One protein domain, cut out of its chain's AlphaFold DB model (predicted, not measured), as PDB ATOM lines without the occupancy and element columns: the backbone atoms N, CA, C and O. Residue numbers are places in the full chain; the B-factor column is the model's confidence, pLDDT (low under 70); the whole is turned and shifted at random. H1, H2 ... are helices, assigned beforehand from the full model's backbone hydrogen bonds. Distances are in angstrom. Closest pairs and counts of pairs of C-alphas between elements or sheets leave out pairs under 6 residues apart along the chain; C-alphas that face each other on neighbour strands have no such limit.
ATOM      1  N   LYS A   5       3.337  29.330 -41.898       75.19
ATOM      2  CA  LYS A   5       3.540  30.710 -42.368       75.19
ATOM      3  C   LYS A   5       4.754  30.834 -43.297       75.19
ATOM      4  O   LYS A   5       4.662  31.511 -44.315       75.19
ATOM      5  N   TYR A   6       5.848  30.147 -42.974       82.25
ATOM      6  CA  TYR A   6       7.125  30.237 -43.688       82.25
ATOM      7  C   TYR A   6       7.322  29.131 -44.730       82.25
ATOM      8  O   TYR A   6       8.365  29.073 -45.376       82.25
ATOM      9  N   MET A   7       6.343  28.239 -44.912       90.44
ATOM     10  CA  MET A   7       6.413  27.263 -45.996       90.44
ATOM     11  C   MET A   7       6.182  27.933 -47.348       90.44
ATOM     12  O   MET A   7       5.355  28.845 -47.488       90.44
ATOM     13  N   HIS A   8       6.871  27.419 -48.358       92.75
ATOM     14  CA  HIS A   8       6.695  27.817 -49.740       92.75
ATOM     15  C   HIS A   8       5.234  27.626 -50.175       92.75
ATOM     16  O   HIS A   8       4.593  26.651 -49.784       92.75
ATOM     17  N   GLN A   9       4.679  28.538 -50.980       92.69
ATOM     18  CA  GLN A   9       3.266  28.469 -51.394       92.69
ATOM     19  C   GLN A   9       2.933  27.164 -52.131       92.69
ATOM     20  O   GLN A   9       1.873  26.588 -51.915       92.69
ATOM     21  N   ARG A  10       3.885  26.672 -52.933       93.88
ATOM     22  CA  ARG A  10       3.795  25.417 -53.700       93.88
ATOM     23  C   ARG A  10       4.104  24.152 -52.874       93.88
ATOM     24  O   ARG A  10       4.187  23.067 -53.436       93.88
ATOM     25  N   ASN A  11       4.323  24.268 -51.560       93.88
ATOM     26  CA  ASN A  11       4.590  23.115 -50.699       93.88
ATOM     27  C   ASN A  11       3.280  22.403 -50.328       93.88
ATOM     28  O   ASN A  11       2.414  22.995 -49.683       93.88
ATOM     29  N   ILE A  12       3.164  21.116 -50.674       92.38
ATOM     30  CA  ILE A  12       1.974  20.286 -50.410       92.38
ATOM     31  C   ILE A  12       1.596  20.239 -48.920       92.38
ATOM     32  O   ILE A  12       0.415  20.224 -48.572       92.38
ATOM     33  N   TYR A  13       2.589  20.326 -48.030       91.38
ATOM     34  CA  TYR A  13       2.392  20.263 -46.582       91.38
ATOM     35  C   TYR A  13       1.963  21.593 -45.956       91.38
ATOM     36  O   TYR A  13       1.593  21.630 -44.779       91.38
ATOM     37  N   LYS A  14       1.985  22.694 -46.724       88.81
ATOM     38  CA  LYS A  14       1.527  24.006 -46.248       88.81
ATOM     39  C   LYS A  14       0.019  24.021 -46.028       88.81
ATOM     40  O   LYS A  14      -0.448  24.557 -45.024       88.81
ATOM     41  N   GLN A  15      -0.724  23.442 -46.968       81.75
ATOM     42  CA  GLN A  15      -2.186  23.386 -46.929       81.75
ATOM     43  C   GLN A  15      -2.675  22.098 -46.259       81.75
ATOM     44  O   GLN A  15      -3.577  22.142 -45.426       81.75
ATOM     45  N   ARG A  16      -2.043  20.958 -46.571       84.50
ATOM     46  CA  ARG A  16      -2.441  19.644 -46.061       84.50
ATOM     47  C   ARG A  16      -1.404  19.108 -45.081       84.50
ATOM     48  O   ARG A  16      -0.347  18.625 -45.477       84.50
ATOM     49  N   LYS A  17      -1.717  19.153 -43.787       86.12
ATOM     50  CA  LYS A  17      -0.873  18.505 -42.774       86.12
ATOM     51  C   LYS A  17      -0.894  16.979 -42.966       86.12
ATOM     52  O   LYS A  17      -1.949  16.442 -43.311       86.12
ATOM     53  N   PRO A  18       0.225  16.275 -42.713       87.75
ATOM     54  CA  PRO A  18       0.240  14.817 -42.702       87.75
ATOM     55  C   PRO A  18      -0.806  14.249 -41.739       87.75
ATOM     56  O   PRO A  18      -0.828  14.608 -40.562       87.75
ATOM     57  N   ASN A  19      -1.663  13.363 -42.240       90.50
ATOM     58  CA  ASN A  19      -2.635  12.649 -41.421       90.50
ATOM     59  C   ASN A  19      -1.997  11.356 -40.897       90.50
ATOM     60  O   ASN A  19      -1.853  10.387 -41.640       90.50
ATOM     61  N   PHE A  20      -1.604  11.341 -39.622       92.06
ATOM     62  CA  PHE A  20      -0.928  10.185 -39.021       92.06
ATOM     63  C   PHE A  20      -1.810   8.939 -38.958       92.06
ATOM     64  O   PHE A  20      -1.292   7.837 -39.083       92.06
ATOM     65  N   LYS A  21      -3.135   9.099 -38.855       91.62
ATOM     66  CA  LYS A  21      -4.067   7.968 -38.889       91.62
ATOM     67  C   LYS A  21      -4.062   7.282 -40.257       91.62
ATOM     68  O   LYS A  21      -4.025   6.061 -40.325       91.62
ATOM     69  N   GLU A  22      -4.052   8.060 -41.342       92.31
ATOM     70  CA  GLU A  22      -3.921   7.510 -42.700       92.31
ATOM     71  C   GLU A  22      -2.564   6.835 -42.910       92.31
ATOM     72  O   GLU A  22      -2.503   5.787 -43.540       92.31
ATOM     73  N   LEU A  23      -1.478   7.433 -42.409       93.25
ATOM     74  CA  LEU A  23      -0.134   6.868 -42.567       93.25
ATOM     75  C   LEU A  23       0.021   5.551 -41.800       93.25
ATOM     76  O   LEU A  23       0.576   4.609 -42.350       93.25
ATOM     77  N   ALA A  24      -0.524   5.464 -40.585       93.31
ATOM     78  CA  ALA A  24      -0.549   4.231 -39.803       93.31
ATOM     79  C   ALA A  24      -1.371   3.128 -40.481       93.31
ATOM     80  O   ALA A  24      -0.944   1.984 -40.514       93.31
ATOM     81  N   ALA A  25      -2.506   3.469 -41.098       93.19
ATOM     82  CA  ALA A  25      -3.312   2.493 -41.829       93.19
ATOM     83  C   ALA A  25      -2.660   2.004 -43.138       93.19
ATOM     84  O   ALA A  25      -3.000   0.931 -43.622       93.19
ATOM     85  N   GLN A  26      -1.773   2.803 -43.743       95.19
ATOM     86  CA  GLN A  26      -1.126   2.477 -45.020       95.19
ATOM     87  C   GLN A  26       0.230   1.784 -44.862       95.19
ATOM     88  O   GLN A  26       0.659   1.088 -45.780       95.19
ATOM     89  N   PHE A  27       0.931   2.010 -43.751       95.25
ATOM     90  CA  PHE A  27       2.304   1.559 -43.564       95.25
ATOM     91  C   PHE A  27       2.486   0.882 -42.203       95.25
ATOM     92  O   PHE A  27       2.571   1.558 -41.177       95.25
ATOM     93  N   ASP A  28       2.666  -0.441 -42.211       93.75
ATOM     94  CA  ASP A  28       2.843  -1.245 -40.991       93.75
ATOM     95  C   ASP A  28       4.026  -0.765 -40.138       93.75
ATOM     96  O   ASP A  28       3.938  -0.664 -38.916       93.75
ATOM     97  N   PHE A  29       5.133  -0.378 -40.785       93.50
ATOM     98  CA  PHE A  29       6.312   0.149 -40.088       93.50
ATOM     99  C   PHE A  29       6.044   1.483 -39.378       93.50
ATOM    100  O   PHE A  29       6.785   1.849 -38.468       93.50
ATOM    101  N   PHE A  30       5.039   2.240 -39.824       94.00
ATOM    102  CA  PHE A  30       4.647   3.493 -39.196       94.00
ATOM    103  C   PHE A  30       3.705   3.230 -38.019       94.00
ATOM    104  O   PHE A  30       3.904   3.831 -36.969       94.00
ATOM    105  N   ASP A  31       2.731   2.320 -38.153       92.50
ATOM    106  CA  ASP A  31       1.849   1.947 -37.032       92.50
ATOM    107  C   ASP A  31       2.638   1.321 -35.875       92.50
ATOM    108  O   ASP A  31       2.389   1.655 -34.721       92.50
ATOM    109  N   ALA A  32       3.655   0.506 -36.181       92.44
ATOM    110  CA  ALA A  32       4.501  -0.148 -35.180       92.44
ATOM    111  C   ALA A  32       5.245   0.826 -34.248       92.44
ATOM    112  O   ALA A  32       5.575   0.463 -33.121       92.44
ATOM    113  N   VAL A  33       5.534   2.048 -34.709       92.56
ATOM    114  CA  VAL A  33       6.212   3.075 -33.899       92.56
ATOM    115  C   VAL A  33       5.270   4.167 -33.412       92.56
ATOM    116  O   VAL A  33       5.678   4.997 -32.611       92.56
ATOM    117  N   ALA A  34       4.039   4.234 -33.915       90.19
ATOM    118  CA  ALA A  34       3.146   5.326 -33.580       90.19
ATOM    119  C   ALA A  34       2.512   5.129 -32.197       90.19
ATOM    120  O   ALA A  34       2.078   4.037 -31.832       90.19
ATOM    121  N   VAL A  35       2.404   6.215 -31.433       89.44
ATOM    122  CA  VAL A  35       1.768   6.203 -30.113       89.44
ATOM    123  C   VAL A  35       0.280   6.468 -30.292       89.44
ATOM    124  O   VAL A  35      -0.107   7.412 -30.983       89.44
ATOM    125  N   LYS A  36      -0.572   5.648 -29.678       89.62
ATOM    126  CA  LYS A  36      -2.027   5.845 -29.677       89.62
ATOM    127  C   LYS A  36      -2.432   6.414 -28.320       89.62
ATOM    128  O   LYS A  36      -2.114   5.831 -27.292       89.62
ATOM    129  N   ASP A  37      -3.086   7.568 -28.340       85.56
ATOM    130  CA  ASP A  37      -3.685   8.177 -27.150       85.56
ATOM    131  C   ASP A  37      -4.941   7.396 -26.711       85.56
ATOM    132  O   ASP A  37      -5.498   6.632 -27.503       85.56
ATOM    133  N   GLU A  38      -5.439   7.628 -25.495       81.81
ATOM    134  CA  GLU A  38      -6.647   6.984 -24.941       81.81
ATOM    135  C   GLU A  38      -7.884   7.212 -25.831       81.81
ATOM    136  O   GLU A  38      -8.766   6.365 -25.947       81.81
ATOM    137  N   CYS A  39      -7.910   8.337 -26.551       80.25
ATOM    138  CA  CYS A  39      -8.937   8.671 -27.540       80.25
ATOM    139  C   CYS A  39      -8.721   8.021 -28.927       80.25
ATOM    140  O   CYS A  39      -9.393   8.396 -29.892       80.25
ATOM    141  N   GLY A  40      -7.740   7.129 -29.087       80.12
ATOM    142  CA  GLY A  40      -7.394   6.477 -30.356       80.12
ATOM    143  C   GLY A  40      -6.731   7.400 -31.389       80.12
ATOM    144  O   GLY A  40      -6.689   7.078 -32.580       80.12
ATOM    145  N   ARG A  41      -6.229   8.572 -30.971       84.62
ATOM    146  CA  ARG A  41      -5.491   9.482 -31.860       84.62
ATOM    147  C   ARG A  41      -4.057   9.000 -32.015       84.62
ATOM    148  O   ARG A  41      -3.369   8.767 -31.030       84.62
ATOM    149  N   VAL A  42      -3.610   8.908 -33.263       89.06
ATOM    150  CA  VAL A  42      -2.232   8.545 -33.598       89.06
ATOM    151  C   VAL A  42      -1.335   9.771 -33.433       89.06
ATOM    152  O   VAL A  42      -1.549  10.803 -34.074       89.06
ATOM    153  N   MET A  43      -0.333   9.649 -32.574       88.50
ATOM    154  CA  MET A  43       0.654  10.666 -32.240       88.50
ATOM    155  C   MET A  43       2.068  10.138 -32.485       88.50
ATOM    156  O   MET A  43       2.319   8.935 -32.525       88.50
ATOM    157  N   LEU A  44       3.006  11.066 -32.662       88.75
ATOM    158  CA  LEU A  44       4.424  10.763 -32.808       88.75
ATOM    159  C   LEU A  44       5.225  11.578 -31.809       88.75
ATOM    160  O   LEU A  44       4.991  12.782 -31.657       88.75
ATOM    161  N   ASP A  45       6.226  10.944 -31.211       88.88
ATOM    162  CA  ASP A  45       7.272  11.655 -30.503       88.88
ATOM    163  C   ASP A  45       8.355  12.140 -31.478       88.88
ATOM    164  O   ASP A  45       9.167  11.374 -31.991       88.88
ATOM    165  N   PHE A  46       8.396  13.452 -31.714       86.62
ATOM    166  CA  PHE A  46       9.397  14.084 -32.578       86.62
ATOM    167  C   PHE A  46      10.801  14.137 -31.960       86.62
ATOM    168  O   PHE A  46      11.726  14.596 -32.627       86.62
ATOM    169  N   ARG A  47      10.974  13.720 -30.701       87.62
ATOM    170  CA  ARG A  47      12.292  13.601 -30.059       87.62
ATOM    171  C   ARG A  47      12.938  12.250 -30.339       87.62
ATOM    172  O   ARG A  47      14.159  12.149 -30.283       87.62
ATOM    173  N   THR A  48      12.136  11.242 -30.678       89.69
ATOM    174  CA  THR A  48      12.627   9.888 -30.914       89.69
ATOM    175  C   THR A  48      13.027   9.709 -32.390       89.69
ATOM    176  O   THR A  48      12.176   9.830 -33.279       89.69
ATOM    177  N   PRO A  49      14.297   9.365 -32.699       90.31
ATOM    178  CA  PRO A  49      14.762   9.187 -34.077       90.31
ATOM    179  C   PRO A  49      13.956   8.152 -34.872       90.31
ATOM    180  O   PRO A  49      13.632   8.391 -36.030       90.31
ATOM    181  N   SER A  50      13.551   7.032 -34.265       91.31
ATOM    182  CA  SER A  50      12.761   5.997 -34.954       91.31
ATOM    183  C   SER A  50      11.428   6.526 -35.497       91.31
ATOM    184  O   SER A  50      11.053   6.224 -36.630       91.31
ATOM    185  N   HIS A  51      10.752   7.385 -34.733       92.88
ATOM    186  CA  HIS A  51       9.477   7.986 -35.116       92.88
ATOM    187  C   HIS A  51       9.663   8.995 -36.253       92.88
ATOM    188  O   HIS A  51       8.887   9.018 -37.209       92.88
ATOM    189  N   LEU A  52      10.728   9.805 -36.185       92.12
ATOM    190  CA  LEU A  52      11.092  10.728 -37.260       92.12
ATOM    191  C   LEU A  52      11.446   9.979 -38.550       92.12
ATOM    192  O   LEU A  52      11.010  10.386 -39.627       92.12
ATOM    193  N   ALA A  53      12.213   8.889 -38.455       92.75
ATOM    194  CA  ALA A  53      12.610   8.077 -39.604       92.75
ATOM    195  C   ALA A  53      11.391   7.446 -40.278       92.75
ATOM    196  O   ALA A  53      11.250   7.548 -41.498       92.75
ATOM    197  N   ALA A  54      10.486   6.857 -39.490       94.31
ATOM    198  CA  ALA A  54       9.246   6.281 -39.992       94.31
ATOM    199  C   ALA A  54       8.368   7.340 -40.668       94.31
ATOM    200  O   ALA A  54       7.886   7.116 -41.775       94.31
ATOM    201  N   LEU A  55       8.215   8.522 -40.060       94.81
ATOM    202  CA  LEU A  55       7.459   9.618 -40.661       94.81
ATOM    203  C   LEU A  55       8.072  10.074 -41.984       94.81
ATOM    204  O   LEU A  55       7.365  10.167 -42.987       94.81
ATOM    205  N   SER A  56       9.375  10.345 -42.013       93.94
ATOM    206  CA  SER A  56      10.046  10.794 -43.232       93.94
ATOM    207  C   SER A  56       9.988   9.741 -44.335       93.94
ATOM    208  O   SER A  56       9.739  10.092 -45.487       93.94
ATOM    209  N   LYS A  57      10.131   8.455 -43.993       94.69
ATOM    210  CA  LYS A  57       9.987   7.345 -44.941       94.69
ATOM    211  C   LYS A  57       8.563   7.258 -45.488       94.69
ATOM    212  O   LYS A  57       8.387   7.214 -46.700       94.69
ATOM    213  N   ALA A  58       7.553   7.298 -44.619       95.06
ATOM    214  CA  ALA A  58       6.153   7.219 -45.021       95.06
ATOM    215  C   ALA A  58       5.751   8.385 -45.941       95.06
ATOM    216  O   ALA A  58       5.088   8.171 -46.953       95.06
ATOM    217  N   LEU A  59       6.208   9.606 -45.643       95.12
ATOM    218  CA  LEU A  59       5.977  10.777 -46.496       95.12
ATOM    219  C   LEU A  59       6.662  10.651 -47.863       95.12
ATOM    220  O   LEU A  59       6.043  10.923 -48.890       95.12
ATOM    221  N   LEU A  60       7.922  10.207 -47.897       94.81
ATOM    222  CA  LEU A  60       8.649   9.991 -49.151       94.81
ATOM    223  C   LEU A  60       8.006   8.906 -50.015       94.81
ATOM    224  O   LEU A  60       7.896   9.079 -51.229       94.81
ATOM    225  N   MET A  61       7.541   7.821 -49.400       95.44
ATOM    226  CA  MET A  61       6.860   6.744 -50.111       95.44
ATOM    227  C   MET A  61       5.504   7.203 -50.653       95.44
ATOM    228  O   MET A  61       5.247   7.021 -51.840       95.44
ATOM    229  N   LYS A  62       4.667   7.835 -49.819       94.56
ATOM    230  CA  LYS A  62       3.309   8.263 -50.195       94.56
ATOM    231  C   LYS A  62       3.302   9.363 -51.252       94.56
ATOM    232  O   LYS A  62       2.577   9.251 -52.235       94.56
ATOM    233  N   ASP A  63       4.091  10.416 -51.049       94.19
ATOM    234  CA  ASP A  63       3.971  11.640 -51.850       94.19
ATOM    235  C   ASP A  63       4.977  11.699 -53.010       94.19
ATOM    236  O   ASP A  63       4.748  12.400 -53.994       94.19
ATOM    237  N   PHE A  64       6.089  10.956 -52.922       94.06
ATOM    238  CA  PHE A  64       7.161  10.982 -53.924       94.06
ATOM    239  C   PHE A  64       7.503   9.604 -54.504       94.06
ATOM    240  O   PHE A  64       8.307   9.528 -55.432       94.06
ATOM    241  N   GLY A  65       6.921   8.510 -54.000       94.25
ATOM    242  CA  GLY A  65       7.251   7.152 -54.444       94.25
ATOM    243  C   GLY A  65       8.709   6.761 -54.181       94.25
ATOM    244  O   GLY A  65       9.283   5.984 -54.941       94.25
ATOM    245  N   LEU A  66       9.335   7.342 -53.152       93.25
ATOM    246  CA  LEU A  66      10.729   7.103 -52.781       93.25
ATOM    247  C   LEU A  66      10.792   6.236 -51.519       93.25
ATOM    248  O   LEU A  66      10.394   6.669 -50.439       93.25
ATOM    249  N   ASN A  67      11.320   5.019 -51.646       93.06
ATOM    250  CA  ASN A  67      11.561   4.130 -50.510       93.06
ATOM    251  C   ASN A  67      12.993   4.322 -49.995       93.06
ATOM    252  O   ASN A  67      13.948   3.860 -50.617       93.06
ATOM    253  N   VAL A  68      13.132   5.030 -48.873       89.62
ATOM    254  CA  VAL A  68      14.425   5.386 -48.274       89.62
ATOM    255  C   VAL A  68      14.480   4.856 -46.850       89.62
ATOM    256  O   VAL A  68      13.546   5.050 -46.073       89.62
ATOM    257  N   ASN A  69      15.591   4.215 -46.500       87.12
ATOM    258  CA  ASN A  69      15.882   3.821 -45.129       87.12
ATOM    259  C   ASN A  69      16.848   4.831 -44.511       87.12
ATOM    260  O   ASN A  69      17.829   5.223 -45.140       87.12
ATOM    261  N   PHE A  70      16.566   5.244 -43.278       86.56
ATOM    262  CA  PHE A  70      17.407   6.178 -42.538       86.56
ATOM    263  C   PHE A  70      18.142   5.425 -41.432       86.56
ATOM    264  O   PHE A  70      17.483   4.740 -40.645       86.56
ATOM    265  N   PRO A  71      19.475   5.535 -41.348       82.56
ATOM    266  CA  PRO A  71      20.220   4.931 -40.259       82.56
ATOM    267  C   PRO A  71      20.030   5.759 -38.975       82.56
ATOM    268  O   PRO A  71      19.889   6.984 -39.026       82.56
ATOM    269  N   SER A  72      19.981   5.090 -37.821       78.50
ATOM    270  CA  SER A  72      19.637   5.703 -36.529       78.50
ATOM    271  C   SER A  72      20.734   6.594 -35.941       78.50
ATOM    272  O   SER A  72      20.452   7.409 -35.070       78.50
ATOM    273  N   ASP A  73      21.975   6.444 -36.405       83.81
ATOM    274  CA  ASP A  73      23.160   7.193 -35.967       83.81
ATOM    275  C   ASP A  73      23.332   8.539 -36.695       83.81
ATOM    276  O   ASP A  73      24.259   9.296 -36.404       83.81
ATOM    277  N   ARG A  74      22.466   8.854 -37.667       83.62
ATOM    278  CA  ARG A  74      22.578  10.060 -38.497       83.62
ATOM    279  C   ARG A  74      21.343  10.941 -38.409       83.62
ATOM    280  O   ARG A  74      20.270  10.548 -37.964       83.62
ATOM    281  N   LEU A  75      21.510  12.171 -38.892       85.56
ATOM    282  CA  LEU A  75      20.431  13.145 -38.958       85.56
ATOM    283  C   LEU A  75      19.313  12.659 -39.887       85.56
ATOM    284  O   LEU A  75      19.530  12.435 -41.079       85.56
ATOM    285  N   ILE A  76      18.097  12.607 -39.354       90.38
ATOM    286  CA  ILE A  76      16.896  12.303 -40.126       90.38
ATOM    287  C   ILE A  76      16.305  13.617 -40.651       90.38
ATOM    288  O   ILE A  76      15.959  14.504 -39.862       90.38
ATOM    289  N   PRO A  77      16.188  13.795 -41.977       90.06
ATOM    290  CA  PRO A  77      15.660  15.027 -42.538       90.06
ATOM    291  C   PRO A  77      14.146  15.115 -42.345       90.06
ATOM    292  O   PRO A  77      13.427  14.136 -42.520       90.06
ATOM    293  N   THR A  78      13.637  16.320 -42.094       91.75
ATOM    294  CA  THR A  78      12.199  16.606 -42.143       91.75
ATOM    295  C   THR A  78      11.779  16.951 -43.574       91.75
ATOM    296  O   THR A  78      12.095  18.026 -44.087       91.75
ATOM    297  N   VAL A  79      11.043  16.048 -44.228       93.31
ATOM    298  CA  VAL A  79      10.649  16.175 -45.650       93.31
ATOM    299  C   VAL A  79      10.021  17.538 -45.992       93.31
ATOM    300  O   VAL A  79      10.473  18.153 -46.961       93.31
ATOM    301  N   PRO A  80       9.078  18.098 -45.199       93.19
ATOM    302  CA  PRO A  80       8.451  19.373 -45.547       93.19
ATOM    303  C   PRO A  80       9.431  20.544 -45.639       93.19
ATOM    304  O   PRO A  80       9.287  21.403 -46.509       93.19
ATOM    305  N   LEU A  81      10.436  20.580 -44.760       92.44
ATOM    306  CA  LEU A  81      11.426  21.652 -44.752       92.44
ATOM    307  C   LEU A  81      12.404  21.510 -45.922       92.44
ATOM    308  O   LEU A  81      12.753  22.505 -46.548       92.44
ATOM    309  N   ARG A  82      12.805  20.279 -46.257       94.31
ATOM    310  CA  ARG A  82      13.692  20.028 -47.404       94.31
ATOM    311  C   ARG A  82      13.004  20.339 -48.732       94.31
ATOM    312  O   ARG A  82      13.622  20.935 -49.609       94.31
ATOM    313  N   LEU A  83      11.707  20.050 -48.837       95.19
ATOM    314  CA  LEU A  83      10.901  20.419 -49.998       95.19
ATOM    315  C   LEU A  83      10.787  21.940 -50.183       95.19
ATOM    316  O   LEU A  83      10.810  22.405 -51.318       95.19
ATOM    317  N   ASN A  84      10.708  22.725 -49.099       94.81
ATOM    318  CA  ASN A  84      10.718  24.192 -49.218       94.81
ATOM    319  C   ASN A  84      11.961  24.693 -49.948       94.81
ATOM    320  O   ASN A  84      11.845  25.576 -50.792       94.81
ATOM    321  N   TYR A  85      13.127  24.123 -49.641       94.81
ATOM    322  CA  TYR A  85      14.365  24.551 -50.276       94.81
ATOM    323  C   TYR A  85      14.396  24.168 -51.761       94.81
ATOM    324  O   TYR A  85      14.722  25.006 -52.594       94.81
ATOM    325  N   ILE A  86      13.958  22.955 -52.116       95.31
ATOM    326  CA  ILE A  86      13.826  22.549 -53.526       95.31
ATOM    327  C   ILE A  86      12.924  23.519 -54.296       95.31
ATOM    328  O   ILE A  86      13.303  23.991 -55.362       95.31
ATOM    329  N   LEU A  87      11.762  23.873 -53.741       95.56
ATOM    330  CA  LEU A  87      10.841  24.811 -54.389       95.56
ATOM    331  C   LEU A  87      11.450  26.207 -54.546       95.56
ATOM    332  O   LEU A  87      11.295  26.818 -55.597       95.56
ATOM    333  N   TRP A  88      12.184  26.683 -53.542       95.25
ATOM    334  CA  TRP A  88      12.893  27.955 -53.637       95.25
ATOM    335  C   TRP A  88      13.979  27.940 -54.726       95.25
ATOM    336  O   TRP A  88      14.100  28.896 -55.487       95.25
ATOM    337  N   LEU A  89      14.720  26.833 -54.865       93.50
ATOM    338  CA  LEU A  89      15.691  26.657 -55.951       93.50
ATOM    339  C   LEU A  89      15.019  26.658 -57.330       93.50
ATOM    340  O   LEU A  89      15.581  27.207 -58.272       93.50
ATOM    341  N   GLU A  90      13.821  26.081 -57.462       93.12
ATOM    342  CA  GLU A  90      13.063  26.136 -58.718       93.12
ATOM    343  C   GLU A  90      12.739  27.570 -59.137       93.12
ATOM    344  O   GLU A  90      12.886  27.902 -60.313       93.12
ATOM    345  N   ASP A  91      12.308  28.405 -58.190       93.50
ATOM    346  CA  ASP A  91      11.981  29.803 -58.474       93.50
ATOM    347  C   ASP A  91      13.243  30.575 -58.874       93.50
ATOM    348  O   ASP A  91      13.248  31.252 -59.901       93.50
ATOM    349  N   LEU A  92      14.356  30.357 -58.164       92.25
ATOM    350  CA  LEU A  92      15.640  30.966 -58.509       92.25
ATOM    351  C   LEU A  92      16.114  30.572 -59.919       92.25
ATOM    352  O   LEU A  92      16.527  31.425 -60.703       92.25
ATOM    353  N   ILE A  93      16.043  29.284 -60.267       89.69
ATOM    354  CA  ILE A  93      16.444  28.793 -61.595       89.69
ATOM    355  C   ILE A  93      15.557  29.399 -62.689       89.69
ATOM    356  O   ILE A  93      16.064  29.776 -63.749       89.69
ATOM    357  N   LYS A  94      14.249  29.510 -62.434       89.00
ATOM    358  CA  LYS A  94      13.290  30.111 -63.364       89.00
ATOM    359  C   LYS A  94      13.584  31.594 -63.593       89.00
ATOM    360  O   LYS A  94      13.586  32.041 -64.742       89.00
ATOM    361  N   ASP A  95      13.872  32.335 -62.528       88.88
ATOM    362  CA  ASP A  95      14.144  33.773 -62.587       88.88
ATOM    363  C   ASP A  95      15.458  34.093 -63.302       88.88
ATOM    364  O   ASP A  95      15.560  35.105 -63.998       88.88
ATOM    365  N   LEU A  96      16.444  33.195 -63.223       84.94
ATOM    366  CA  LEU A  96      17.723  33.362 -63.910       84.94
ATOM    367  C   LEU A  96      17.604  33.321 -65.444       84.94
ATOM    368  O   LEU A  96      18.564  33.724 -66.102       84.94
ATOM    369  N   LYS A  97      16.475  32.854 -66.020       70.25
ATOM    370  CA  LYS A  97      16.115  32.816 -67.467       70.25
ATOM    371  C   LYS A  97      17.201  32.319 -68.446       70.25
ATOM    372  O   LYS A  97      17.039  32.417 -69.658       70.25
ATOM    373  N   ARG A  98      18.307  31.780 -67.936       67.75
ATOM    374  CA  ARG A  98      19.525  31.415 -68.678       67.75
ATOM    375  C   ARG A  98      19.661  29.919 -68.919       67.75
ATOM    376  O   ARG A  98      20.535  29.507 -69.672       67.75
ATOM    377  N   PHE A  99      18.812  29.109 -68.297       67.88
ATOM    378  CA  PHE A  99      18.886  27.659 -68.390       67.88
ATOM    379  C   PHE A  99      17.749  27.127 -69.265       67.88
ATOM    380  O   PHE A  99      16.653  26.863 -68.784       67.88
ATOM    381  N   SER A 100      18.016  26.968 -70.562       68.94
ATOM    382  CA  SER A 100      17.142  26.246 -71.502       68.94
ATOM    383  C   SER A 100      17.484  24.752 -71.607       68.94
ATOM    384  O   SER A 100      16.860  24.021 -72.372       68.94
ATOM    385  N   GLY A 101      18.482  24.290 -70.847       77.44
ATOM    386  CA  GLY A 101      18.997  22.925 -70.885       77.44
ATOM    387  C   GLY A 101      18.825  22.161 -69.574       77.44
ATOM    388  O   GLY A 101      18.172  22.602 -68.628       77.44
TER     389      GLY A 101
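This is residues 5 to 101 of the 140 residues of the protein "SJCHGC03211 protein" of Schistosoma japonicum (UniProt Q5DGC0). A long helix, H5, runs out from a body with H4 at its middle, and its last part and the tail, residues 89 to 101, stick out and add to the length. The short helices H2 and H3 sit beside H4, H1 lies near the beginning of H5, and two long loops, residues 32 to 48 and 65 to 78, join H3 to H4 and H4 to H5. The printed part has 97 residues with five named helices, H1 to H5 in chain order, and no named strand; the class is all helix, with 48 residues, under half, in named elements. The whole is loose, with a radius of gyration of the C-alphas of 15.9 A, and spans 55 by 29 by 23 A.

H5, residues 79 to 95, only just touches H4, residues 49 to 64, with 3 pairs of C-alphas within 8 A; the closest, Ser 56 and Val 79, are 5.9 A apart. Their steep tilt is 45 degrees, the same way. H3, residues 28 to 31, touches H4, the closest C-alphas being Phe 30 and Ala 54 at 5.4 A. H2, residues 20 to 26, touches H3 only at the corner, C-alphas 24 and 31 being closest at 4.3 A. H1, residues 12 to 15, is close to H5 but not clearly touching, with C-alphas 13 and 80 closest at 6.2 A. In H2 and H4 every O i to N i+4 pair is within hydrogen-bond range, in H5 12 of 13; H1 and H3 are too short for such a pair.

H5 measures 24.7 A, from C-alpha 79 at (10.649, 16.175, -45.650) to C-alpha 95 at (14.144, 33.773, -62.587). H4 measures 21.3 A, H2 9.8 A, H1 6.2 A and H3 5.2 A.

The C-alphas farthest apart, Glu 38 and Arg 98, are 56.5 A apart. The printed part has no cut. Residues 98 to 100 have pLDDT under 70.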